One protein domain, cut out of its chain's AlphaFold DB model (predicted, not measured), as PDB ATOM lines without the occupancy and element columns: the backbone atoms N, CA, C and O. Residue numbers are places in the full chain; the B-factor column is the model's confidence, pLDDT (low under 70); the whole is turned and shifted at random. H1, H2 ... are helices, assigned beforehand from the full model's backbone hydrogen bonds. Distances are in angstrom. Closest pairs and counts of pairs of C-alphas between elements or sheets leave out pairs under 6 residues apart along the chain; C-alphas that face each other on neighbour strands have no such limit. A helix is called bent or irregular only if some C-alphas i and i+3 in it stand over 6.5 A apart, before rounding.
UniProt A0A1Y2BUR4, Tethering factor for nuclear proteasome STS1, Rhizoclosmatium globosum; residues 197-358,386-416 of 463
ATOM      1  N   ARG A 197      37.514  47.998 -24.053       86.38
ATOM      2  CA  ARG A 197      36.561  47.174 -23.303       86.38
ATOM      3  C   ARG A 197      36.749  47.424 -21.798       86.38
ATOM      4  O   ARG A 197      37.892  47.417 -21.330       86.38
ATOM      5  N   PRO A 198      35.668  47.617 -21.022       89.88
ATOM      6  CA  PRO A 198      35.794  47.796 -19.585       89.88
ATOM      7  C   PRO A 198      36.368  46.528 -18.941       89.88
ATOM      8  O   PRO A 198      35.855  45.424 -19.121       89.88
ATOM      9  N   THR A 199      37.447  46.701 -18.181       92.81
ATOM     10  CA  THR A 199      38.073  45.639 -17.386       92.81
ATOM     11  C   THR A 199      37.346  45.467 -16.058       92.81
ATOM     12  O   THR A 199      36.706  46.406 -15.573       92.81
ATOM     13  N   LEU A 200      37.499  44.297 -15.430       94.25
ATOM     14  CA  LEU A 200      36.922  44.011 -14.114       94.25
ATOM     15  C   LEU A 200      37.298  45.081 -13.074       94.25
ATOM     16  O   LEU A 200      36.431  45.586 -12.369       94.25
ATOM     17  N   ASP A 201      38.571  45.480 -13.037       94.62
ATOM     18  CA  ASP A 201      39.079  46.515 -12.130       94.62
ATOM     19  C   ASP A 201      38.451  47.893 -12.402       94.62
ATOM     20  O   ASP A 201      38.012  48.581 -11.481       94.62
ATOM     21  N   SER A 202      38.343  48.286 -13.677       94.81
ATOM     22  CA  SER A 202      37.720  49.563 -14.039       94.81
ATOM     23  C   SER A 202      36.238  49.619 -13.665       94.81
ATOM     24  O   SER A 202      35.778  50.635 -13.143       94.81
ATOM     25  N   ALA A 203      35.512  48.515 -13.864       95.62
ATOM     26  CA  ALA A 203      34.110  48.392 -13.491       95.62
ATOM     27  C   ALA A 203      33.932  48.398 -11.968       95.62
ATOM     28  O   ALA A 203      33.067  49.109 -11.456       95.62
ATOM     29  N   ALA A 204      34.786  47.670 -11.239       95.50
ATOM     30  CA  ALA A 204      34.786  47.648  -9.781       95.50
ATOM     31  C   ALA A 204      35.010  49.049  -9.201       95.50
ATOM     32  O   ALA A 204      34.232  49.494  -8.360       95.50
ATOM     33  N   ARG A 205      36.011  49.789  -9.695       96.38
ATOM     34  CA  ARG A 205      36.267  51.172  -9.262       96.38
ATOM     35  C   ARG A 205      35.093  52.101  -9.546       96.38
ATOM     36  O   ARG A 205      34.723  52.881  -8.675       96.38
ATOM     37  N   HIS A 206      34.494  52.006 -10.731       96.31
ATOM     38  CA  HIS A 206      33.351  52.844 -11.094       96.31
ATOM     39  C   HIS A 206      32.131  52.571 -10.199       96.31
ATOM     40  O   HIS A 206      31.504  53.510  -9.712       96.31
ATOM     41  N   LEU A 207      31.839  51.298  -9.914       96.25
ATOM     42  CA  LEU A 207      30.774  50.906  -8.988       96.25
ATOM     43  C   LEU A 207      31.047  51.343  -7.547       96.25
ATOM     44  O   LEU A 207      30.156  51.850  -6.872       96.25
ATOM     45  N   LEU A 208      32.275  51.172  -7.058       96.50
ATOM     46  CA  LEU A 208      32.633  51.613  -5.710       96.50
ATOM     47  C   LEU A 208      32.512  53.132  -5.577       96.50
ATOM     48  O   LEU A 208      31.978  53.603  -4.580       96.50
ATOM     49  N   GLN A 209      32.904  53.889  -6.603       96.69
ATOM     50  CA  GLN A 209      32.735  55.338  -6.624       96.69
ATOM     51  C   GLN A 209      31.254  55.750  -6.574       96.69
ATOM     52  O   GLN A 209      30.907  56.700  -5.867       96.69
ATOM     53  N   SER A 210      30.362  55.048  -7.285       96.00
ATOM     54  CA  SER A 210      28.924  55.343  -7.219       96.00
ATOM     55  C   SER A 210      28.338  55.016  -5.839       96.00
ATOM     56  O   SER A 210      27.501  55.763  -5.331       96.00
ATOM     57  N   LEU A 211      28.821  53.947  -5.193       94.75
ATOM     58  CA  LEU A 211      28.455  53.602  -3.817       94.75
ATOM     59  C   LEU A 211      29.021  54.582  -2.783       94.75
ATOM     60  O   LEU A 211      28.353  54.874  -1.797       94.75
ATOM     61  N   ASP A 212      30.211  55.134  -2.998       95.75
ATOM     62  CA  ASP A 212      30.756  56.178  -2.128       95.75
ATOM     63  C   ASP A 212      29.901  57.449  -2.209       95.75
ATOM     64  O   ASP A 212      29.594  58.058  -1.184       95.75
ATOM     65  N   ALA A 213      29.434  57.813  -3.408       94.12
ATOM     66  CA  ALA A 213      28.485  58.912  -3.589       94.12
ATOM     67  C   ALA A 213      27.137  58.629  -2.896       94.12
ATOM     68  O   ALA A 213      26.562  59.517  -2.265       94.12
ATOM     69  N   LEU A 214      26.655  57.383  -2.951       92.44
ATOM     70  CA  LEU A 214      25.491  56.934  -2.183       92.44
ATOM     71  C   LEU A 214      25.715  57.100  -0.670       92.44
ATOM     72  O   LEU A 214      24.855  57.639   0.026       92.44
ATOM     73  N   ASP A 215      26.877  56.686  -0.167       91.69
ATOM     74  CA  ASP A 215      27.245  56.769   1.249       91.69
ATOM     75  C   ASP A 215      27.400  58.213   1.760       91.69
ATOM     76  O   ASP A 215      27.180  58.475   2.951       91.69
ATOM     77  N   GLN A 216      27.786  59.139   0.879       92.25
ATOM     78  CA  GLN A 216      27.900  60.576   1.152       92.25
ATOM     79  C   GLN A 216      26.552  61.302   1.079       92.25
ATOM     80  O   GLN A 216      26.386  62.354   1.694       92.25
ATOM     81  N   ALA A 217      25.573  60.746   0.363       90.94
ATOM     82  CA  ALA A 217      24.240  61.332   0.252       90.94
ATOM     83  C   ALA A 217      23.402  61.193   1.539       90.94
ATOM     84  O   ALA A 217      22.357  61.844   1.658       90.94
ATOM     85  N   PHE A 218      23.838  60.367   2.500       90.06
ATOM     86  CA  PHE A 218      23.169  60.240   3.793       90.06
ATOM     87  C   PHE A 218      23.287  61.530   4.617       90.06
ATOM     88  O   PHE A 218      24.392  62.046   4.798       90.06
ATOM     89  N   PRO A 219      22.176  62.038   5.177       87.81
ATOM     90  CA  PRO A 219      22.214  63.199   6.050       87.81
ATOM     91  C   PRO A 219      22.941  62.886   7.367       87.81
ATOM     92  O   PRO A 219      22.866  61.779   7.909       87.81
ATOM     93  N   TYR A 220      23.626  63.891   7.908       87.25
ATOM     94  CA  TYR A 220      24.217  63.824   9.242       87.25
ATOM     95  C   TYR A 220      23.184  64.265  10.282       87.25
ATOM     96  O   TYR A 220      22.635  65.361  10.199       87.25
ATOM     97  N   SER A 221      22.930  63.406  11.265       80.81
ATOM     98  CA  SER A 221      22.167  63.720  12.472       80.81
ATOM     99  C   SER A 221      23.103  63.937  13.658       80.81
ATOM    100  O   SER A 221      24.289  63.606  13.613       80.81
ATOM    101  N   GLN A 222      22.551  64.429  14.767       74.31
ATOM    102  CA  GLN A 222      23.283  64.628  16.021       74.31
ATOM    103  C   GLN A 222      23.926  63.334  16.567       74.31
ATOM    104  O   GLN A 222      24.880  63.405  17.335       74.31
ATOM    105  N   ARG A 223      23.439  62.151  16.152       78.62
ATOM    106  CA  ARG A 223      23.984  60.830  16.521       78.62
ATOM    107  C   ARG A 223      24.877  60.203  15.436       78.62
ATOM    108  O   ARG A 223      25.231  59.034  15.544       78.62
ATOM    109  N   GLY A 224      25.241  60.955  14.396       82.38
ATOM    110  CA  GLY A 224      26.016  60.470  13.249       82.38
ATOM    111  C   GLY A 224      25.182  60.357  11.971       82.38
ATOM    112  O   GLY A 224      24.122  60.972  11.859       82.38
ATOM    113  N   ARG A 225      25.661  59.600  10.973       78.44
ATOM    114  CA  ARG A 225      24.937  59.415   9.699       78.44
ATOM    115  C   ARG A 225      23.597  58.733   9.948       78.44
ATOM    116  O   ARG A 225      23.552  57.589  10.397       78.44
ATOM    117  N   ASP A 226      22.521  59.437   9.632       80.19
ATOM    118  CA  ASP A 226      21.174  58.909   9.757       80.19
ATOM    119  C   ASP A 226      20.862  58.036   8.544       80.19
ATOM    120  O   ASP A 226      20.681  58.524   7.431       80.19
ATOM    121  N   ARG A 227      20.862  56.721   8.770       79.06
ATOM    122  CA  ARG A 227      20.513  55.702   7.770       79.06
ATOM    123  C   ARG A 227      19.083  55.191   7.927       79.06
ATOM    124  O   ARG A 227      18.656  54.344   7.149       79.06
ATOM    125  N   SER A 228      18.365  55.672   8.939       75.75
ATOM    126  CA  SER A 228      17.113  55.073   9.388       75.75
ATOM    127  C   SER A 228      15.890  55.912   9.051       75.75
ATOM    128  O   SER A 228      14.808  55.351   8.908       75.75
ATOM    129  N   SER A 229      16.033  57.235   8.947       78.44
ATOM    130  CA  SER A 229      14.887  58.111   8.717       78.44
ATOM    131  C   SER A 229      14.346  58.057   7.289       78.44
ATOM    132  O   SER A 229      15.067  57.850   6.306       78.44
ATOM    133  N   ASP A 230      13.058  58.371   7.159       77.56
ATOM    134  CA  ASP A 230      12.401  58.531   5.859       77.56
ATOM    135  C   ASP A 230      13.004  59.684   5.040       77.56
ATOM    136  O   ASP A 230      13.050  59.642   3.805       77.56
ATOM    137  N   TYR A 231      13.524  60.709   5.723       82.94
ATOM    138  CA  TYR A 231      14.259  61.797   5.086       82.94
ATOM    139  C   TYR A 231      15.542  61.289   4.414       82.94
ATOM    140  O   TYR A 231      15.783  61.590   3.239       82.94
ATOM    141  N   ALA A 232      16.328  60.469   5.118       84.75
ATOM    142  CA  ALA A 232      17.528  59.847   4.569       84.75
ATOM    143  C   ALA A 232      17.200  58.985   3.345       84.75
ATOM    144  O   ALA A 232      17.846  59.115   2.304       84.75
ATOM    145  N   ALA A 233      16.135  58.187   3.419       83.56
ATOM    146  CA  ALA A 233      15.696  57.354   2.309       83.56
ATOM    147  C   ALA A 233      15.309  58.170   1.058       83.56
ATOM    148  O   ALA A 233      15.559  57.740  -0.065       83.56
ATOM    149  N   ASN A 234      14.691  59.349   1.204       85.69
ATOM    150  CA  ASN A 234      14.376  60.233   0.068       85.69
ATOM    151  C   ASN A 234      15.634  60.842  -0.568       85.69
ATOM    152  O   ASN A 234      15.722  60.935  -1.793       85.69
ATOM    153  N   ARG A 235      16.622  61.213   0.252       87.88
ATOM    154  CA  ARG A 235      17.908  61.773  -0.191       87.88
ATOM    155  C   ARG A 235      18.724  60.786  -1.022       87.88
ATOM    156  O   ARG A 235      19.238  61.142  -2.083       87.88
ATOM    157  N   VAL A 236      18.833  59.547  -0.552       89.94
ATOM    158  CA  VAL A 236      19.711  58.548  -1.175       89.94
ATOM    159  C   VAL A 236      19.069  57.825  -2.358       89.94
ATOM    160  O   VAL A 236      19.791  57.258  -3.171       89.94
ATOM    161  N   LYS A 237      17.738  57.907  -2.526       87.88
ATOM    162  CA  LYS A 237      16.987  57.210  -3.589       87.88
ATOM    163  C   LYS A 237      17.598  57.379  -4.984       87.88
ATOM    164  O   LYS A 237      17.786  56.390  -5.686       87.88
ATOM    165  N   LYS A 238      17.943  58.612  -5.375       90.19
ATOM    166  CA  LYS A 238      18.532  58.900  -6.699       90.19
ATOM    167  C   LYS A 238      19.913  58.260  -6.876       90.19
ATOM    168  O   LYS A 238      20.194  57.686  -7.921       90.19
ATOM    169  N   HIS A 239      20.751  58.323  -5.845       92.12
ATOM    170  CA  HIS A 239      22.095  57.738  -5.860       92.12
ATOM    171  C   HIS A 239      22.044  56.206  -5.858       92.12
ATOM    172  O   HIS A 239      22.861  55.550  -6.505       92.12
ATOM    173  N   LEU A 240      21.051  55.635  -5.167       91.56
ATOM    174  CA  LEU A 240      20.818  54.196  -5.138       91.56
ATOM    175  C   LEU A 240      20.406  53.717  -6.525       91.56
ATOM    176  O   LEU A 240      21.015  52.795  -7.050       91.56
ATOM    177  N   GLN A 241      19.434  54.389  -7.144       91.62
ATOM    178  CA  GLN A 241      19.001  54.067  -8.500       91.62
ATOM    179  C   GLN A 241      20.166  54.134  -9.495       91.62
ATOM    180  O   GLN A 241      20.387  53.181 -10.233       91.62
ATOM    181  N   HIS A 242      20.965  55.200  -9.446       93.38
ATOM    182  CA  HIS A 242      22.135  55.335 -10.308       93.38
ATOM    183  C   HIS A 242      23.145  54.189 -10.122       93.38
ATOM    184  O   HIS A 242      23.627  53.615 -11.095       93.38
ATOM    185  N   SER A 243      23.424  53.797  -8.874       94.12
ATOM    186  CA  SER A 243      24.331  52.675  -8.588       94.12
ATOM    187  C   SER A 243      23.807  51.348  -9.146       94.12
ATOM    188  O   SER A 243      24.587  50.508  -9.587       94.12
ATOM    189  N   LEU A 244      22.488  51.157  -9.165       93.75
ATOM    190  CA  LEU A 244      21.860  49.942  -9.688       93.75
ATOM    191  C   LEU A 244      21.819  49.900 -11.206       93.75
ATOM    192  O   LEU A 244      21.986  48.830 -11.779       93.75
ATOM    193  N   GLU A 245      21.646  51.048 -11.853       94.62
ATOM    194  CA  GLU A 245      21.789  51.166 -13.304       94.62
ATOM    195  C   GLU A 245      23.207  50.755 -13.731       94.62
ATOM    196  O   GLU A 245      23.369  49.947 -14.648       94.62
ATOM    197  N   ILE A 246      24.232  51.227 -13.010       95.50
ATOM    198  CA  ILE A 246      25.628  50.831 -13.245       95.50
ATOM    199  C   ILE A 246      25.829  49.334 -12.958       95.50
ATOM    200  O   ILE A 246      26.469  48.636 -13.747       95.50
ATOM    201  N   LEU A 247      25.274  48.814 -11.857       96.00
ATOM    202  CA  LEU A 247      25.380  47.394 -11.509       96.00
ATOM    203  C   LEU A 247      24.742  46.514 -12.586       96.00
ATOM    204  O   LEU A 247      25.366  45.557 -13.031       96.00
ATOM    205  N   SER A 248      23.535  46.856 -13.035       95.69
ATOM    206  CA  SER A 248      22.834  46.139 -14.099       95.69
ATOM    207  C   SER A 248      23.632  46.149 -15.401       95.69
ATOM    208  O   SER A 248      23.758  45.104 -16.037       95.69
ATOM    209  N   LEU A 249      24.203  47.296 -15.783       94.69
ATOM    210  CA  LEU A 249      25.031  47.425 -16.982       94.69
ATOM    211  C   LEU A 249      26.223  46.459 -16.951       94.69
ATOM    212  O   LEU A 249      26.470  45.739 -17.920       94.69
ATOM    213  N   TYR A 250      26.955  46.426 -15.835       96.06
ATOM    214  CA  TYR A 250      28.119  45.552 -15.711       96.06
ATOM    215  C   TYR A 250      27.747  44.082 -15.515       96.06
ATOM    216  O   TYR A 250      28.455  43.220 -16.031       96.06
ATOM    217  N   LEU A 251      26.623  43.772 -14.861       95.25
ATOM    218  CA  LEU A 251      26.112  42.400 -14.812       95.25
ATOM    219  C   LEU A 251      25.850  41.883 -16.229       95.25
ATOM    220  O   LEU A 251      26.371  40.828 -16.582       95.25
ATOM    221  N   THR A 252      25.147  42.639 -17.073       93.50
ATOM    222  CA  THR A 252      24.943  42.270 -18.484       93.50
ATOM    223  C   THR A 252      26.276  42.110 -19.223       93.50
ATOM    224  O   THR A 252      26.497  41.093 -19.872       93.50
ATOM    225  N   HIS A 253      27.212  43.053 -19.065       92.25
ATOM    226  CA  HIS A 253      28.507  43.008 -19.755       92.25
ATOM    227  C   HIS A 253      29.430  41.847 -19.335       92.25
ATOM    228  O   HIS A 253      30.247  41.406 -20.137       92.25
ATOM    229  N   PHE A 254      29.381  41.382 -18.083       94.19
ATOM    230  CA  PHE A 254      30.282  40.318 -17.617       94.19
ATOM    231  C   PHE A 254      29.633  38.939 -17.573       94.19
ATOM    232  O   PHE A 254      30.364  37.950 -17.668       94.19
ATOM    233  N   THR A 255      28.307  38.860 -17.441       93.00
ATOM    234  CA  THR A 255      27.604  37.583 -17.240       93.00
ATOM    235  C   THR A 255      26.894  37.060 -18.479       93.00
ATOM    236  O   THR A 255      26.714  35.850 -18.591       93.00
ATOM    237  N   GLU A 256      26.539  37.917 -19.443       90.81
ATOM    238  CA  GLU A 256      25.920  37.435 -20.676       90.81
ATOM    239  C   GLU A 256      26.979  36.890 -21.639       90.81
ATOM    240  O   GLU A 256      27.898  37.621 -22.009       90.81
ATOM    241  N   PRO A 257      26.860  35.644 -22.126       84.00
ATOM    242  CA  PRO A 257      27.880  35.051 -22.993       84.00
ATOM    243  C   PRO A 257      28.075  35.826 -24.302       84.00
ATOM    244  O   PRO A 257      29.200  35.958 -24.780       84.00
ATOM    245  N   CYS A 258      26.994  36.403 -24.840       83.75
ATOM    246  CA  CYS A 258      26.989  37.193 -26.073       83.75
ATOM    247  C   CYS A 258      27.780  38.506 -25.972       83.75
ATOM    248  O   CYS A 258      28.102  39.107 -26.993       83.75
ATOM    249  N   SER A 259      28.082  38.965 -24.757       81.31
ATOM    250  CA  SER A 259      28.869  40.181 -24.537       81.31
ATOM    251  C   SER A 259      30.371  39.978 -24.784       81.31
ATOM    252  O   SER A 259      31.108  40.956 -24.925       81.31
ATOM    253  N   TYR A 260      30.838  38.724 -24.854       84.69
ATOM    254  CA  TYR A 260      32.239  38.404 -25.112       84.69
ATOM    255  C   TYR A 260      32.466  38.230 -26.616       84.69
ATOM    256  O   TYR A 260      31.847  37.362 -27.237       84.69
ATOM    257  N   PRO A 261      33.379  39.004 -27.225       83.94
ATOM    258  CA  PRO A 261      33.758  38.778 -28.611       83.94
ATOM    259  C   PRO A 261      34.497  37.438 -28.745       83.94
ATOM    260  O   PRO A 261      35.073  36.917 -27.787       83.94
ATOM    261  N   LEU A 262      34.503  36.880 -29.956       84.00
ATOM    262  CA  LEU A 262      34.969  35.512 -30.216       84.00
ATOM    263  C   LEU A 262      36.417  35.255 -29.753       84.00
ATOM    264  O   LEU A 262      36.742  34.161 -29.300       84.00
ATOM    265  N   ASN A 263      37.279  36.271 -29.804       84.00
ATOM    266  CA  ASN A 263      38.669  36.200 -29.346       84.00
ATOM    267  C   ASN A 263      38.820  36.139 -27.813       84.00
ATOM    268  O   ASN A 263      39.845  35.675 -27.323       84.00
ATOM    269  N   LEU A 264      37.814  36.581 -27.056       83.88
ATOM    270  CA  LEU A 264      37.826  36.681 -25.589       83.88
ATOM    271  C   LEU A 264      36.838  35.709 -24.928       83.88
ATOM    272  O   LEU A 264      36.680  35.707 -23.712       83.88
ATOM    273  N   ILE A 265      36.203  34.824 -25.700       84.06
ATOM    274  CA  ILE A 265      35.229  33.850 -25.183       84.06
ATOM    275  C   ILE A 265      35.819  32.877 -24.145       84.06
ATOM    276  O   ILE A 265      35.079  32.274 -23.364       84.06
ATOM    277  N   HIS A 266      37.148  32.730 -24.144       81.56
ATOM    278  CA  HIS A 266      37.911  31.919 -23.197       81.56
ATOM    279  C   HIS A 266      38.036  32.566 -21.810       81.56
ATOM    280  O   HIS A 266      38.261  31.857 -20.835       81.56
ATOM    281  N   GLU A 267      37.869  33.889 -21.700       85.88
ATOM    282  CA  GLU A 267      37.844  34.592 -20.409       85.88
ATOM    283  C   GLU A 267      36.567  34.277 -19.614       85.88
ATOM    284  O   GLU A 267      36.514  34.420 -18.387       85.88
ATOM    285  N   TYR A 268      35.528  33.815 -20.315       87.31
ATOM    286  CA  TYR A 268      34.316  33.280 -19.723       87.31
ATOM    287  C   TYR A 268      34.507  31.790 -19.372       87.31
ATOM    288  O   TYR A 268      34.939  31.017 -20.231       87.31
ATOM    289  N   PRO A 269      34.133  31.334 -18.157       91.06
ATOM    290  CA  PRO A 269      33.287  32.014 -17.166       91.06
ATOM    291  C   PRO A 269      34.048  32.727 -16.038       91.06
ATOM    292  O   PRO A 269      33.420  33.281 -15.136       91.06
ATOM    293  N   GLN A 270      35.384  32.720 -16.059       91.69
ATOM    294  CA  GLN A 270      36.200  33.224 -14.954       91.69
ATOM    295  C   GLN A 270      35.904  34.694 -14.632       91.69
ATOM    296  O   GLN A 270      35.691  35.024 -13.466       91.69
ATOM    297  N   GLN A 271      35.837  35.565 -15.644       92.75
ATOM    298  CA  GLN A 271      35.507  36.979 -15.428       92.75
ATOM    299  C   GLN A 271      34.078  37.185 -14.909       92.75
ATOM    300  O   GLN A 271      33.867  38.055 -14.063       92.75
ATOM    301  N   SER A 272      33.119  36.363 -15.353       94.12
ATOM    302  CA  SER A 272      31.730  36.426 -14.882       94.12
ATOM    303  C   SER A 272      31.646  36.141 -13.382       94.12
ATOM    304  O   SER A 272      31.191  36.983 -12.607       94.12
ATOM    305  N   PHE A 273      32.165  34.993 -12.938       95.56
ATOM    306  CA  PHE A 273      32.107  34.623 -11.523       95.56
ATOM    307  C   PHE A 273      32.990  35.503 -10.633       95.56
ATOM    308  O   PHE A 273      32.617  35.761  -9.491       95.56
ATOM    309  N   ALA A 274      34.112  36.020 -11.143       95.75
ATOM    310  CA  ALA A 274      34.909  37.007 -10.417       95.75
ATOM    311  C   ALA A 274      34.105  38.293 -10.157       95.75
ATOM    312  O   ALA A 274      34.104  38.807  -9.037       95.75
ATOM    313  N   PHE A 275      33.363  38.778 -11.159       96.56
ATOM    314  CA  PHE A 275      32.478  39.928 -10.987       96.56
ATOM    315  C   PHE A 275      31.303  39.627 -10.050       96.56
ATOM    316  O   PHE A 275      30.974  40.453  -9.204       96.56
ATOM    317  N   LEU A 276      30.696  38.442 -10.148       96.56
ATOM    318  CA  LEU A 276      29.606  38.027  -9.260       96.56
ATOM    319  C   LEU A 276      30.052  37.908  -7.797       96.56
ATOM    320  O   LEU A 276      29.333  38.358  -6.906       96.56
ATOM    321  N   SER A 277      31.242  37.359  -7.548       95.44
ATOM    322  CA  SER A 277      31.847  37.284  -6.211       95.44
ATOM    323  C   SER A 277      32.163  38.681  -5.661       95.44
ATOM    324  O   SER A 277      31.851  38.996  -4.508       95.44
ATOM    325  N   PHE A 278      32.681  39.583  -6.503       96.19
ATOM    326  CA  PHE A 278      32.854  40.994  -6.151       96.19
ATOM    327  C   PHE A 278      31.517  41.674  -5.815       96.19
ATOM    328  O   PHE A 278      31.400  42.326  -4.778       96.19
ATOM    329  N   ALA A 279      30.486  41.493  -6.643       94.69
ATOM    330  CA  ALA A 279      29.163  42.062  -6.404       94.69
ATOM    331  C   ALA A 279      28.572  41.557  -5.078       94.69
ATOM    332  O   ALA A 279      28.086  42.347  -4.267       94.69
ATOM    333  N   ALA A 280      28.679  40.255  -4.821       92.75
ATOM    334  CA  ALA A 280      28.223  39.636  -3.587       92.75
ATOM    335  C   ALA A 280      28.943  40.159  -2.335       92.75
ATOM    336  O   ALA A 280      28.296  40.419  -1.325       92.75
ATOM    337  N   SER A 281      30.267  40.315  -2.395       92.81
ATOM    338  CA  SER A 281      31.089  40.648  -1.224       92.81
ATOM    339  C   SER A 281      31.241  42.148  -0.968       92.81
ATOM    340  O   SER A 281      31.331  42.558   0.185       92.81
ATOM    341  N   GLN A 282      31.274  42.973  -2.015       93.69
ATOM    342  CA  GLN A 282      31.596  44.403  -1.907       93.69
ATOM    343  C   GLN A 282      30.406  45.317  -2.187       93.69
ATOM    344  O   GLN A 282      30.348  46.422  -1.650       93.69
ATOM    345  N   ILE A 283      29.462  44.888  -3.027       93.50
ATOM    346  CA  ILE A 283      28.352  45.744  -3.465       93.50
ATOM    347  C   ILE A 283      27.129  45.513  -2.587       93.50
ATOM    348  O   ILE A 283      26.665  46.447  -1.936       93.50
ATOM    349  N   LEU A 284      26.636  44.271  -2.520       92.38
ATOM    350  CA  LEU A 284      25.419  43.941  -1.773       92.38
ATOM    351  C   LEU A 284      25.465  44.387  -0.300       92.38
ATOM    352  O   LEU A 284      24.483  44.981   0.146       92.38
ATOM    353  N   PRO A 285      26.576  44.213   0.446       91.44
ATOM    354  CA  PRO A 285      26.622  44.616   1.850       91.44
ATOM    355  C   PRO A 285      26.635  46.128   2.084       91.44
ATOM    356  O   PRO A 285      26.356  46.578   3.193       91.44
ATOM    357  N   ARG A 286      26.963  46.925   1.061       90.50
ATOM    358  CA  ARG A 286      26.997  48.392   1.156       90.50
ATOM    359  C   ARG A 286      25.648  49.040   0.860       90.50
ATOM    360  O   ARG A 286      25.485  50.236   1.105       90.50
ATOM    361  N   LEU A 287      24.682  48.282   0.342       89.44
ATOM    362  CA  LEU A 287      23.354  48.806   0.044       89.44
ATOM    363  C   LEU A 287      22.576  49.091   1.337       89.44
ATOM    364  O   LEU A 287      22.646  48.316   2.293       89.44
ATOM    365  N   PRO A 288      21.814  50.195   1.395       84.62
ATOM    366  CA  PRO A 288      21.038  50.518   2.575       84.62
ATOM    367  C   PRO A 288      19.848  49.585   2.761       84.62
ATOM    368  O   PRO A 288      19.152  49.205   1.815       84.62
ATOM    369  N   ILE A 289      19.591  49.292   4.029       79.31
ATOM    370  CA  ILE A 289      18.425  48.573   4.526       79.31
ATOM    371  C   ILE A 289      17.687  49.573   5.418       79.31
ATOM    372  O   ILE A 289      18.216  49.971   6.455       79.31
ATOM    373  N   PHE A 290      16.502  50.025   5.005       75.75
ATOM    374  CA  PHE A 290      15.710  50.961   5.809       75.75
ATOM    375  C   PHE A 290      14.851  50.196   6.824       75.75
ATOM    376  O   PHE A 290      14.536  49.024   6.623       75.75
ATOM    377  N   GLN A 291      14.478  50.840   7.932       63.59
ATOM    378  CA  GLN A 291      13.656  50.204   8.972       63.59
ATOM    379  C   GLN A 291      12.191  50.054   8.548       63.59
ATOM    380  O   GLN A 291      11.554  49.053   8.862       63.59
ATOM    381  N   THR A 292      11.666  51.022   7.798       65.69
ATOM    382  CA  THR A 292      10.277  51.009   7.335       65.69
ATOM    383  C   THR A 292      10.119  50.060   6.144       65.69
ATOM    384  O   THR A 292      10.646  50.314   5.059       65.69
ATOM    385  N   SER A 293       9.344  48.989   6.320       58.28
ATOM    386  CA  SER A 293       9.057  47.984   5.282       58.28
ATOM    387  C   SER A 293       8.447  48.599   4.016       58.28
ATOM    388  O   SER A 293       8.917  48.330   2.911       58.28
ATOM    389  N   ALA A 294       7.495  49.532   4.166       61.12
ATOM    390  CA  ALA A 294       6.916  50.292   3.051       61.12
ATOM    391  C   ALA A 294       7.982  51.073   2.260       61.12
ATOM    392  O   ALA A 294       7.970  51.110   1.032       61.12
ATOM    393  N   ARG A 295       8.987  51.614   2.955       59.72
ATOM    394  CA  ARG A 295      10.087  52.351   2.334       59.72
ATOM    395  C   ARG A 295      11.085  51.433   1.643       59.72
ATOM    396  O   ARG A 295      11.692  51.876   0.681       59.72
ATOM    397  N   ASN A 296      11.247  50.183   2.071       59.06
ATOM    398  CA  ASN A 296      12.038  49.181   1.343       59.06
ATOM    399  C   ASN A 296      11.316  48.667   0.090       59.06
ATOM    400  O   ASN A 296      11.974  48.299  -0.880       59.06
ATOM    401  N   GLN A 297       9.979  48.670   0.088       55.88
ATOM    402  CA  GLN A 297       9.180  48.406  -1.113       55.88
ATOM    403  C   GLN A 297       9.266  49.586  -2.101       55.88
ATOM    404  O   GLN A 297       9.556  49.376  -3.277       55.88
ATOM    405  N   ASP A 298       9.146  50.827  -1.614       51.00
ATOM    406  CA  ASP A 298       9.275  52.052  -2.426       51.00
ATOM    407  C   ASP A 298      10.727  52.387  -2.822       51.00
ATOM    408  O   ASP A 298      10.986  53.041  -3.840       51.00
ATOM    409  N   SER A 299      11.694  51.942  -2.018       55.78
ATOM    410  CA  SER A 299      13.131  51.910  -2.318       55.78
ATOM    411  C   SER A 299      13.466  50.570  -2.958       55.78
ATOM    412  O   SER A 299      14.378  49.875  -2.512       55.78
ATOM    413  N   HIS A 300      12.734  50.255  -4.031       61.59
ATOM    414  CA  HIS A 300      12.860  49.094  -4.923       61.59
ATOM    415  C   HIS A 300      14.314  48.673  -5.208       61.59
ATOM    416  O   HIS A 300      14.583  47.528  -5.544       61.59
ATOM    417  N   GLY A 301      15.271  49.579  -5.035       74.56
ATOM    418  CA  GLY A 301      16.663  49.373  -5.347       74.56
ATOM    419  C   GLY A 301      17.381  48.213  -4.644       74.56
ATOM    420  O   GLY A 301      18.063  47.452  -5.321       74.56
ATOM    421  N   THR A 302      17.251  48.028  -3.325       83.69
ATOM    422  CA  THR A 302      18.037  46.981  -2.629       83.69
ATOM    423  C   THR A 302      17.542  45.576  -2.980       83.69
ATOM    424  O   THR A 302      18.335  44.695  -3.307       83.69
ATOM    425  N   HIS A 303      16.220  45.369  -2.983       85.56
ATOM    426  CA  HIS A 303      15.631  44.109  -3.439       85.56
ATOM    427  C   HIS A 303      15.916  43.855  -4.919       85.56
ATOM    428  O   HIS A 303      16.228  42.723  -5.284       85.56
ATOM    429  N   GLU A 304      15.863  44.889  -5.759       87.75
ATOM    430  CA  GLU A 304      16.216  44.767  -7.171       87.75
ATOM    431  C   GLU A 304      17.676  44.352  -7.355       87.75
ATOM    432  O   GLU A 304      17.951  43.443  -8.129       87.75
ATOM    433  N   ALA A 305      18.608  44.910  -6.576       90.69
ATOM    434  CA  ALA A 305      20.010  44.495  -6.602       90.69
ATOM    435  C   ALA A 305      20.172  42.993  -6.334       90.69
ATOM    436  O   ALA A 305      20.882  42.301  -7.064       90.69
ATOM    437  N   TYR A 306      19.481  42.476  -5.311       91.75
ATOM    438  CA  TYR A 306      19.497  41.051  -4.982       91.75
ATOM    439  C   TYR A 306      18.955  40.204  -6.131       91.75
ATOM    440  O   TYR A 306      19.575  39.204  -6.491       91.75
ATOM    441  N   ARG A 307      17.847  40.623  -6.753       91.44
ATOM    442  CA  ARG A 307      17.263  39.914  -7.902       91.44
ATOM    443  C   ARG A 307      18.176  39.940  -9.123       91.44
ATOM    444  O   ARG A 307      18.325  38.912  -9.778       91.44
ATOM    445  N   LEU A 308      18.797  41.081  -9.422       93.81
ATOM    446  CA  LEU A 308      19.722  41.234 -10.546       93.81
ATOM    447  C   LEU A 308      20.944  40.328 -10.381       93.81
ATOM    448  O   LEU A 308      21.283  39.585 -11.303       93.81
ATOM    449  N   VAL A 309      21.561  40.328  -9.197       95.12
ATOM    450  CA  VAL A 309      22.720  39.471  -8.911       95.12
ATOM    451  C   VAL A 309      22.323  37.996  -8.951       95.12
ATOM    452  O   VAL A 309      22.987  37.211  -9.624       95.12
ATOM    453  N   ALA A 310      21.213  37.604  -8.319       94.50
ATOM    454  CA  ALA A 310      20.724  36.225  -8.363       94.50
ATOM    455  C   ALA A 310      20.428  35.752  -9.796       94.50
ATOM    456  O   ALA A 310      20.804  34.646 -10.183       94.50
ATOM    457  N   ARG A 311      19.798  36.600 -10.619       94.31
ATOM    458  CA  ARG A 311      19.555  36.307 -12.036       94.31
ATOM    459  C   ARG A 311      20.865  36.104 -12.794       94.31
ATOM    460  O   ARG A 311      20.972  35.150 -13.561       94.31
ATOM    461  N   ALA A 312      21.851  36.965 -12.577       95.25
ATOM    462  CA  ALA A 312      23.144  36.879 -13.242       95.25
ATOM    463  C   ALA A 312      23.932  35.613 -12.844       95.25
ATOM    464  O   ALA A 312      24.563  34.986 -13.699       95.25
ATOM    465  N   TRP A 313      23.817  35.171 -11.583       95.50
ATOM    466  CA  TRP A 313      24.296  33.853 -11.149       95.50
ATOM    467  C   TRP A 313      23.649  32.730 -11.957       95.50
ATOM    468  O   TRP A 313      24.359  31.906 -12.529       95.50
ATOM    469  N   ARG A 314      22.318  32.717 -12.067       94.75
ATOM    470  CA  ARG A 314      21.587  31.681 -12.816       94.75
ATOM    471  C   ARG A 314      21.975  31.635 -14.287       94.75
ATOM    472  O   ARG A 314      22.250  30.557 -14.803       94.75
ATOM    473  N   VAL A 315      22.058  32.791 -14.949       94.06
ATOM    474  CA  VAL A 315      22.514  32.887 -16.348       94.06
ATOM    475  C   VAL A 315      23.919  32.302 -16.490       94.06
ATOM    476  O   VAL A 315      24.159  31.481 -17.377       94.06
ATOM    477  N   SER A 316      24.822  32.650 -15.570       94.69
ATOM    478  CA  SER A 316      26.208  32.183 -15.626       94.69
ATOM    479  C   SER A 316      26.326  30.670 -15.431       94.69
ATOM    480  O   SER A 316      27.060  29.993 -16.154       94.69
ATOM    481  N   ILE A 317      25.562  30.131 -14.478       94.81
ATOM    482  CA  ILE A 317      25.476  28.701 -14.165       94.81
ATOM    483  C   ILE A 317      24.879  27.920 -15.335       94.81
ATOM    484  O   ILE A 317      25.439  26.903 -15.746       94.81
ATOM    485  N   ALA A 318      23.765  28.399 -15.890       93.69
ATOM    486  CA  ALA A 318      23.088  27.767 -17.014       93.69
ATOM    487  C   ALA A 318      24.009  27.665 -18.233       93.69
ATOM    488  O   ALA A 318      24.103  26.598 -18.840       93.69
ATOM    489  N   GLU A 319      24.748  28.731 -18.542       92.31
ATOM    490  CA  GLU A 319      25.725  28.713 -19.627       92.31
ATOM    491  C   GLU A 319      26.888  27.757 -19.338       92.31
ATOM    492  O   GLU A 319      27.309  27.023 -20.228       92.31
ATOM    493  N   CYS A 320      27.415  27.718 -18.111       92.31
ATOM    494  CA  CYS A 320      28.485  26.772 -17.785       92.31
ATOM    495  C   CYS A 320      28.013  25.329 -17.957       92.31
ATOM    496  O   CYS A 320      28.693  24.543 -18.610       92.31
ATOM    497  N   ASN A 321      26.817  25.004 -17.465       92.62
ATOM    498  CA  ASN A 321      26.196  23.699 -17.681       92.62
ATOM    499  C   ASN A 321      26.004  23.395 -19.175       92.62
ATOM    500  O   ASN A 321      26.276  22.277 -19.610       92.62
ATOM    501  N   ARG A 322      25.582  24.382 -19.978       93.19
ATOM    502  CA  ARG A 322      25.483  24.246 -21.438       93.19
ATOM    503  C   ARG A 322      26.840  23.895 -22.055       93.19
ATOM    504  O   ARG A 322      26.920  22.928 -22.804       93.19
ATOM    505  N   ARG A 323      27.914  24.606 -21.692       90.88
ATOM    506  CA  ARG A 323      29.274  24.353 -22.203       90.88
ATOM    507  C   ARG A 323      29.831  22.991 -21.793       90.88
ATOM    508  O   ARG A 323      30.528  22.371 -22.591       90.88
ATOM    509  N   VAL A 324      29.529  22.501 -20.590       91.25
ATOM    510  CA  VAL A 324      29.917  21.132 -20.209       91.25
ATOM    511  C   VAL A 324      29.199  20.112 -21.096       91.25
ATOM    512  O   VAL A 324      29.849  19.237 -21.658       91.25
ATOM    513  N   ARG A 325      27.878  20.248 -21.278       90.12
ATOM    514  CA  ARG A 325      27.071  19.276 -22.037       90.12
ATOM    515  C   ARG A 325      27.329  19.286 -23.541       90.12
ATOM    516  O   ARG A 325      27.390  18.226 -24.149       90.12
ATOM    517  N   GLU A 326      27.421  20.467 -24.142       91.38
ATOM    518  CA  GLU A 326      27.461  20.622 -25.601       91.38
ATOM    519  C   GLU A 326      28.889  20.712 -26.144       91.38
ATOM    520  O   GLU A 326      29.182  20.161 -27.200       91.38
ATOM    521  N   GLU A 327      29.786  21.398 -25.429       88.38
ATOM    522  CA  GLU A 327      31.170  21.621 -25.873       88.38
ATOM    523  C   GLU A 327      32.163  20.657 -25.207       88.38
ATOM    524  O   GLU A 327      33.336  20.639 -25.577       88.38
ATOM    525  N   GLY A 328      31.730  19.880 -24.205       87.50
ATOM    526  CA  GLY A 328      32.610  18.997 -23.437       87.50
ATOM    527  C   GLY A 328      33.648  19.752 -22.603       87.50
ATOM    528  O   GLY A 328      34.708  19.206 -22.293       87.50
ATOM    529  N   ARG A 329      33.397  21.027 -22.264       86.44
ATOM    530  CA  ARG A 329      34.340  21.797 -21.442       86.44
ATOM    531  C   ARG A 329      34.406  21.231 -20.031       86.44
ATOM    532  O   ARG A 329      33.383  20.970 -19.410       86.44
ATOM    533  N   LEU A 330      35.622  21.120 -19.511       86.94
ATOM    534  CA  LEU A 330      35.882  20.694 -18.143       86.94
ATOM    535  C   LEU A 330      36.290  21.902 -17.306       86.94
ATOM    536  O   LEU A 330      37.149  22.689 -17.707       86.94
ATOM    537  N   PHE A 331      35.679  22.031 -16.134       89.75
ATOM    538  CA  PHE A 331      36.035  23.043 -15.147       89.75
ATOM    539  C   PHE A 331      36.749  22.376 -13.967       89.75
ATOM    540  O   PHE A 331      36.327  21.299 -13.541       89.75
ATOM    541  N   PRO A 332      37.820  22.972 -13.412       90.69
ATOM    542  CA  PRO A 332      38.477  22.421 -12.234       90.69
ATOM    543  C   PRO A 332      37.524  22.370 -11.034       90.69
ATOM    544  O   PRO A 332      36.870  23.362 -10.713       90.69
ATOM    545  N   SER A 333      37.508  21.246 -10.315       89.25
ATOM    546  CA  SER A 333      36.615  21.042  -9.165       89.25
ATOM    547  C   SER A 333      36.752  22.120  -8.083       89.25
ATOM    548  O   SER A 333      35.750  22.642  -7.594       89.25
ATOM    549  N   GLN A 334      37.984  22.550  -7.791       90.12
ATOM    550  CA  GLN A 334      38.260  23.633  -6.838       90.12
ATOM    551  C   GLN A 334      37.616  24.966  -7.245       90.12
ATOM    552  O   GLN A 334      37.166  25.727  -6.388       90.12
ATOM    553  N   MET A 335      37.556  25.248  -8.548       91.56
ATOM    554  CA  MET A 335      36.970  26.475  -9.081       91.56
ATOM    555  C   MET A 335      35.450  26.461  -8.899       91.56
ATOM    556  O   MET A 335      34.891  27.395  -8.326       91.56
ATOM    557  N   CYS A 336      34.799  25.364  -9.298       92.94
ATOM    558  CA  CYS A 336      33.361  25.176  -9.122       92.94
ATOM    559  C   CYS A 336      32.962  25.182  -7.637       92.94
ATOM    560  O   CYS A 336      31.974  25.816  -7.268       92.94
ATOM    561  N   GLY A 337      33.754  24.539  -6.772       92.12
ATOM    562  CA  GLY A 337      33.555  24.568  -5.321       92.12
ATOM    563  C   GLY A 337      33.672  25.979  -4.732       92.12
ATOM    564  O   GLY A 337      32.863  26.366  -3.888       92.12
ATOM    565  N   GLY A 338      34.624  26.782  -5.221       92.56
ATOM    566  CA  GLY A 338      34.757  28.194  -4.855       92.56
ATOM    567  C   GLY A 338      33.517  29.014  -5.218       92.56
ATOM    568  O   GLY A 338      32.976  29.713  -4.363       92.56
ATOM    569  N   TRP A 339      33.014  28.871  -6.445       94.56
ATOM    570  CA  TRP A 339      31.799  29.561  -6.890       94.56
ATOM    571  C   TRP A 339      30.564  29.170  -6.080       94.56
ATOM    572  O   TRP A 339      29.779  30.037  -5.699       94.56
ATOM    573  N   LEU A 340      30.402  27.877  -5.783       94.50
ATOM    574  CA  LEU A 340      29.297  27.390  -4.962       94.50
ATOM    575  C   LEU A 340      29.355  27.970  -3.545       94.50
ATOM    576  O   LEU A 340      28.335  28.412  -3.016       94.50
ATOM    577  N   ARG A 341      30.544  28.006  -2.932       93.88
ATOM    578  CA  ARG A 341      30.739  28.600  -1.604       93.88
ATOM    579  C   ARG A 341      30.371  30.081  -1.596       93.88
ATOM    580  O   ARG A 341      29.662  30.514  -0.688       93.88
ATOM    581  N   ASP A 342      30.816  30.834  -2.597       94.12
ATOM    582  CA  ASP A 342      30.510  32.261  -2.722       94.12
ATOM    583  C   ASP A 342      28.997  32.484  -2.881       94.12
ATOM    584  O   ASP A 342      28.412  33.327  -2.198       94.12
ATOM    585  N   LEU A 343      28.325  31.668  -3.699       94.12
ATOM    586  CA  LEU A 343      26.874  31.716  -3.880       94.12
ATOM    587  C   LEU A 343      26.108  31.392  -2.585       94.12
ATOM    588  O   LEU A 343      25.173  32.109  -2.222       94.12
ATOM    589  N   ILE A 344      26.508  30.343  -1.860       93.19
ATOM    590  CA  ILE A 344      25.901  29.976  -0.572       93.19
ATOM    591  C   ILE A 344      26.114  31.092   0.452       93.19
ATOM    592  O   ILE A 344      25.165  31.480   1.134       93.19
ATOM    593  N   SER A 345      27.329  31.636   0.541       93.56
ATOM    594  CA  SER A 345      27.651  32.754   1.434       93.56
ATOM    595  C   SER A 345      26.776  33.974   1.136       93.56
ATOM    596  O   SER A 345      26.186  34.551   2.051       93.56
ATOM    597  N   THR A 346      26.597  34.292  -0.148       92.19
ATOM    598  CA  THR A 346      25.716  35.374  -0.606       92.19
ATOM    599  C   THR A 346      24.270  35.136  -0.187       92.19
ATOM    600  O   THR A 346      23.629  36.027   0.366       92.19
ATOM    601  N   ASN A 347      23.750  33.925  -0.403       92.50
ATOM    602  CA  ASN A 347      22.385  33.573  -0.022       92.50
ATOM    603  C   ASN A 347      22.164  33.730   1.491       92.50
ATOM    604  O   ASN A 347      21.174  34.325   1.911       92.50
ATOM    605  N   GLN A 348      23.110  33.261   2.311       91.56
ATOM    606  CA  GLN A 348      23.041  33.418   3.767       91.56
ATOM    607  C   GLN A 348      23.032  34.895   4.174       91.56
ATOM    608  O   GLN A 348      22.180  35.308   4.958       91.56
ATOM    609  N   PHE A 349      23.913  35.710   3.584       90.31
ATOM    610  CA  PHE A 349      23.946  37.153   3.824       90.31
ATOM    611  C   PHE A 349      22.603  37.829   3.501       90.31
ATOM    612  O   PHE A 349      22.092  38.624   4.297       90.31
ATOM    613  N   VAL A 350      22.002  37.498   2.355       88.06
ATOM    614  CA  VAL A 350      20.715  38.065   1.922       88.06
ATOM    615  C   VAL A 350      19.579  37.633   2.852       88.06
ATOM    616  O   VAL A 350      18.759  38.468   3.240       88.06
ATOM    617  N   ILE A 351      19.551  36.365   3.276       86.12
ATOM    618  CA  ILE A 351      18.567  35.859   4.246       86.12
ATOM    619  C   ILE A 351      18.684  36.620   5.568       86.12
ATOM    620  O   ILE A 351      17.683  37.157   6.047       86.12
ATOM    621  N   SER A 352      19.892  36.726   6.131       86.06
ATOM    622  CA  SER A 352      20.135  37.465   7.374       86.06
ATOM    623  C   SER A 352      19.695  38.924   7.258       86.06
ATOM    624  O   SER A 352      18.981  39.423   8.127       86.06
ATOM    625  N   SER A 353      20.037  39.580   6.149       81.50
ATOM    626  CA  SER A 353      19.657  40.967   5.875       81.50
ATOM    627  C   SER A 353      18.137  41.145   5.795       81.50
ATOM    628  O   SER A 353      17.598  42.091   6.362       81.50
ATOM    629  N   SER A 354      17.422  40.211   5.162       75.62
ATOM    630  CA  SER A 354      15.958  40.267   5.047       75.62
ATOM    631  C   SER A 354      15.229  40.004   6.371       75.62
ATOM    632  O   SER A 354      14.252  40.681   6.681       75.62
ATOM    633  N   ASN A 355      15.721  39.076   7.197       70.06
ATOM    634  CA  ASN A 355      15.064  38.717   8.456       70.06
ATOM    635  C   ASN A 355      15.126  39.848   9.494       70.06
ATOM    636  O   ASN A 355      14.178  40.022  10.257       70.06
ATOM    637  N   THR A 356      16.193  40.657   9.493       60.91
ATOM    638  CA  THR A 356      16.292  41.831  10.385       60.91
ATOM    639  C   THR A 356      15.212  42.890  10.131       60.91
ATOM    640  O   THR A 356      14.895  43.659  11.036       60.91
ATOM    641  N   GLN A 357      14.605  42.919   8.941       58.88
ATOM    642  CA  GLN A 357      13.525  43.857   8.623       58.88
ATOM    643  C   GLN A 357      12.190  43.418   9.241       58.88
ATOM    644  O   GLN A 357      11.493  44.234   9.840       58.88
ATOM    645  N   SER A 358      11.858  42.126   9.160       54.28
ATOM    646  CA  SER A 358      10.570  41.605   9.639       54.28
ATOM    647  C   SER A 358      10.407  41.698  11.161       54.28
ATOM    648  O   SER A 358       9.297  41.898  11.649       54.28
ATOM    649  N   GLY A 386      14.145  31.943  -0.878       53.31
ATOM    650  CA  GLY A 386      13.534  31.795  -2.212       53.31
ATOM    651  C   GLY A 386      13.012  33.108  -2.813       53.31
ATOM    652  O   GLY A 386      12.618  33.166  -3.973       53.31
ATOM    653  N   LYS A 387      12.999  34.209  -2.049       69.12
ATOM    654  CA  LYS A 387      12.368  35.466  -2.490       69.12
ATOM    655  C   LYS A 387      13.117  36.156  -3.636       69.12
ATOM    656  O   LYS A 387      12.506  36.886  -4.417       69.12
ATOM    657  N   PHE A 388      14.431  35.948  -3.732       82.00
ATOM    658  CA  PHE A 388      15.292  36.700  -4.651       82.00
ATOM    659  C   PHE A 388      15.916  35.863  -5.773       82.00
ATOM    660  O   PHE A 388      16.481  36.453  -6.688       82.00
ATOM    661  N   GLY A 389      15.788  34.531  -5.758       85.94
ATOM    662  CA  GLY A 389      16.327  33.661  -6.815       85.94
ATOM    663  C   GLY A 389      17.649  32.955  -6.484       85.94
ATOM    664  O   GLY A 389      18.170  32.225  -7.328       85.94
ATOM    665  N   PHE A 390      18.239  33.192  -5.304       91.44
ATOM    666  CA  PHE A 390      19.531  32.601  -4.922       91.44
ATOM    667  C   PHE A 390      19.416  31.118  -4.567       91.44
ATOM    668  O   PHE A 390      20.296  30.335  -4.915       91.44
ATOM    669  N   GLN A 391      18.329  30.710  -3.910       90.38
ATOM    670  CA  GLN A 391      18.081  29.303  -3.603       90.38
ATOM    671  C   GLN A 391      17.888  28.484  -4.887       90.38
ATOM    672  O   GLN A 391      18.423  27.385  -5.009       90.38
ATOM    673  N   GLU A 392      17.185  29.044  -5.864       91.88
ATOM    674  CA  GLU A 392      16.999  28.479  -7.195       91.88
ATOM    675  C   GLU A 392      18.339  28.363  -7.923       91.88
ATOM    676  O   GLU A 392      18.631  27.312  -8.485       91.88
ATOM    677  N   ALA A 393      19.194  29.390  -7.846       91.81
ATOM    678  CA  ALA A 393      20.543  29.344  -8.407       91.81
ATOM    679  C   ALA A 393      21.393  28.225  -7.785       91.81
ATOM    680  O   ALA A 393      22.076  27.505  -8.507       91.81
ATOM    681  N   ILE A 394      21.323  28.036  -6.462       92.81
ATOM    682  CA  ILE A 394      22.020  26.939  -5.770       92.81
ATOM    683  C   ILE A 394      21.481  25.588  -6.245       92.81
ATOM    684  O   ILE A 394      22.258  24.683  -6.538       92.81
ATOM    685  N   GLN A 395      20.161  25.435  -6.350       91.94
ATOM    686  CA  GLN A 395      19.557  24.194  -6.835       91.94
ATOM    687  C   GLN A 395      19.946  23.894  -8.287       91.94
ATOM    688  O   GLN A 395      20.273  22.750  -8.597       91.94
ATOM    689  N   GLU A 396      19.945  24.898  -9.165       91.06
ATOM    690  CA  GLU A 396      20.393  24.780 -10.558       91.06
ATOM    691  C   GLU A 396      21.883  24.441 -10.650       91.06
ATOM    692  O   GLU A 396      22.271  23.622 -11.482       91.06
ATOM    693  N   PHE A 397      22.709  25.016  -9.772       93.38
ATOM    694  CA  PHE A 397      24.126  24.676  -9.671       93.38
ATOM    695  C   PHE A 397      24.299  23.203  -9.307       93.38
ATOM    696  O   PHE A 397      24.962  22.466 -10.027       93.38
ATOM    697  N   MET A 398      23.664  22.766  -8.216       91.25
ATOM    698  CA  MET A 398      23.810  21.415  -7.665       91.25
ATOM    699  C   MET A 398      23.234  20.330  -8.578       91.25
ATOM    700  O   MET A 398      23.770  19.230  -8.627       91.25
ATOM    701  N   ARG A 399      22.143  20.623  -9.293       90.94
ATOM    702  CA  ARG A 399      21.550  19.699 -10.275       90.94
ATOM    703  C   ARG A 399      22.311  19.669 -11.598       90.94
ATOM    704  O   ARG A 399      22.111  18.745 -12.381       90.94
ATOM    705  N   GLY A 400      23.100  20.700 -11.878       89.44
ATOM    706  CA  GLY A 400      23.857  20.836 -13.113       89.44
ATOM    707  C   GLY A 400      25.143  20.017 -13.126       89.44
ATOM    708  O   GLY A 400      25.637  19.572 -12.092       89.44
ATOM    709  N   GLU A 401      25.730  19.882 -14.315       87.44
ATOM    710  CA  GLU A 401      27.005  19.184 -14.523       87.44
ATOM    711  C   GLU A 401      28.144  19.797 -13.695       87.44
ATOM    712  O   GLU A 401      28.985  19.088 -13.145       87.44
ATOM    713  N   ILE A 402      28.148  21.127 -13.539       89.44
ATOM    714  CA  ILE A 402      29.161  21.814 -12.724       89.44
ATOM    715  C   ILE A 402      28.998  21.552 -11.219       89.44
ATOM    716  O   ILE A 402      29.961  21.708 -10.466       89.44
ATOM    717  N   GLY A 403      27.803  21.142 -10.782       83.69
ATOM    718  CA  GLY A 403      27.508  20.763  -9.403       83.69
ATOM    719  C   GLY A 403      28.189  19.461  -9.012       83.69
ATOM    720  O   GLY A 403      28.858  19.410  -7.981       83.69
ATOM    721  N   TRP A 404      28.103  18.441  -9.867       84.19
ATOM    722  CA  TRP A 404      28.815  17.172  -9.680       84.19
ATOM    723  C   TRP A 404      30.323  17.384  -9.571       84.19
ATOM    724  O   TRP A 404      30.954  16.897  -8.634       84.19
ATOM    725  N   ILE A 405      30.865  18.218 -10.463       82.56
ATOM    726  CA  ILE A 405      32.270  18.622 -10.443       82.56
ATOM    727  C   ILE A 405      32.627  19.280  -9.104       82.56
ATOM    728  O   ILE A 405      33.672  18.972  -8.542       82.56
ATOM    729  N   ALA A 406      31.792  20.171  -8.563       80.06
ATOM    730  CA  ALA A 406      32.068  20.852  -7.295       80.06
ATOM    731  C   ALA A 406      32.046  19.913  -6.077       80.06
ATOM    732  O   ALA A 406      32.847  20.080  -5.161       80.06
ATOM    733  N   VAL A 407      31.145  18.930  -6.052       75.56
ATOM    734  CA  VAL A 407      31.007  17.992  -4.923       75.56
ATOM    735  C   VAL A 407      32.210  17.050  -4.823       75.56
ATOM    736  O   VAL A 407      32.624  16.700  -3.718       75.56
ATOM    737  N   GLU A 408      32.828  16.702  -5.952       62.38
ATOM    738  CA  GLU A 408      33.955  15.768  -6.000       62.38
ATOM    739  C   GLU A 408      35.219  16.282  -5.280       62.38
ATOM    740  O   GLU A 408      35.974  15.480  -4.738       62.38
ATOM    741  N   SER A 409      35.419  17.604  -5.154       54.12
ATOM    742  CA  SER A 409      36.519  18.169  -4.343       54.12
ATOM    743  C   SER A 409      36.220  18.238  -2.849       54.12
ATOM    744  O   SER A 409      37.155  18.296  -2.050       54.12
ATOM    745  N   ASN A 410      34.946  18.230  -2.445       49.41
ATOM    746  CA  ASN A 410      34.567  18.409  -1.043       49.41
ATOM    747  C   ASN A 410      34.555  17.089  -0.247       49.41
ATOM    748  O   ASN A 410      34.441  17.098   0.976       49.41
ATOM    749  N   THR A 411      34.741  15.945  -0.910       49.69
ATOM    750  CA  THR A 411      34.887  14.628  -0.259       49.69
ATOM    751  C   THR A 411      36.194  14.477   0.530       49.69
ATOM    752  O   THR A 411      36.314  13.553   1.330       49.69
ATOM    753  N   GLN A 412      37.147  15.406   0.395       48.91
ATOM    754  CA  GLN A 412      38.335  15.478   1.258       48.91
ATOM    755  C   GLN A 412      38.096  16.287   2.552       48.91
ATOM    756  O   GLN A 412      38.832  16.107   3.521       48.91
ATOM    757  N   HIS A 413      37.046  17.119   2.631       48.84
ATOM    758  CA  HIS A 413      36.684  17.882   3.834       48.84
ATOM    759  C   HIS A 413      35.173  17.816   4.131       48.84
ATOM    760  O   HIS A 413      34.397  18.717   3.845       48.84
ATOM    761  N   GLN A 414      34.792  16.703   4.762       42.78
ATOM    762  CA  GLN A 414      33.776  16.574   5.817       42.78
ATOM    763  C   GLN A 414      32.486  17.421   5.692       42.78
ATOM    764  O   GLN A 414      32.269  18.374   6.436       42.78
ATOM    765  N   TYR A 415      31.559  16.952   4.856       37.69
ATOM    766  CA  TYR A 415      30.110  17.050   5.088       37.69
ATOM    767  C   TYR A 415      29.495  15.642   4.971       37.69
ATOM    768  O   TYR A 415      30.036  14.818   4.229       37.69
ATOM    769  N   PRO A 416      28.424  15.314   5.722       40.66
ATOM    770  CA  PRO A 416      27.887  13.956   5.765       40.66
ATOM    771  C   PRO A 416      27.366  13.500   4.387       40.66
ATOM    772  O   PRO A 416      26.808  14.315   3.647       40.66
TER     773      PRO A 416
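AT A GLANCE: This is residues 197 to 358 and 386 to 416 of the 463 residues of the protein "Tethering factor for nuclear proteasome STS1" of Rhizoclosmatium globosum (UniProt A0A1Y2BUR4). Six helices make an elongated up-and-down bundle, each running against the one before it in the chain: H1, H3 and H6 lie side by side, and H2, H5 and H7 lie side by side over them. H8 crosses the end of the bundle where H5 ends and H6 begins, little H4 sits at the opposite end, and the tail of residues 411 to 416 sticks out. The printed part has 193 residues, with eight named helices, H1 to H8 in order, and no named strand; the class is all helix. It is compact, with a radius of gyration of the C-alphas of 18.2 A, and spans 59 by 43 by 24 A.

IN THESE COORDINATES: H1, residues 200 to 216, begins with C-alpha 200 at (36.922, 44.011, -14.114) and is 24.3 A long. H2, residues 230 to 255, is 34.7 A long, with a kink of 44 degrees near residue 238. H3, residues 270 to 286, is 24.0 A long, with a kink of 31 degrees near residue 280. H2 is irregular, with C-alphas 235 and 238 7.1 A apart; H3 is irregular, but only just, with C-alphas 281 and 284 6.6 A apart. H4 is residues 293 to 298, 8.7 A. H5, residues 301 to 327, is 37.4 A long, and H6, residues 333 to 358, is 38.1 A. H7 is residues 390 to 399, 14.1 A. H8, residues 401 to 410, is 15.5 A long and ends with C-alpha 410 at (34.567, 18.409, -1.043).

HOW THE PARTS SIT: H1 and H2 form a hairpin at a shallow tilt of 6 degrees; their closest C-alphas, of Leu 214 and His 239, are 5.1 A apart. H3 touches H6, at Ala 280 and Thr 346, closest C-alphas 5.8 A apart. H5 touches H7 with residues 310 to 318 alone, the same way at 11 degrees, a shallow tilt; the closest C-alphas, of Arg 314 and Ala 393, are 5.1 A apart. H8 touches H6, about perpendicular at 86 degrees, with the closest C-alphas, of Gly 337 and Ala 406, 4.5 A apart. H4 is close to H2 but not clearly touching, with C-alphas 230 and 295 closest at 7.5 A. In H1, H4, H5 and H7 every O i to N i+4 pair is within hydrogen-bond range; the counts are 20 of 22 in H2, 10 of 13 in H3, 20 of 22 in H6 and 4 of 6 in H8.

THE WHOLE: The C-alphas of Gln 222 and Gly 328, the two farthest apart, are 61.0 A apart. Residues 359 to 385 are not printed; C-alphas 358 and 386 are 15.7 A apart across the cut. The links H1 to H2 and H2 to H3 are long. The pLDDT is under 70 in residues 291 to 300, 356 to 358, 386 to 387 and 408 to 416.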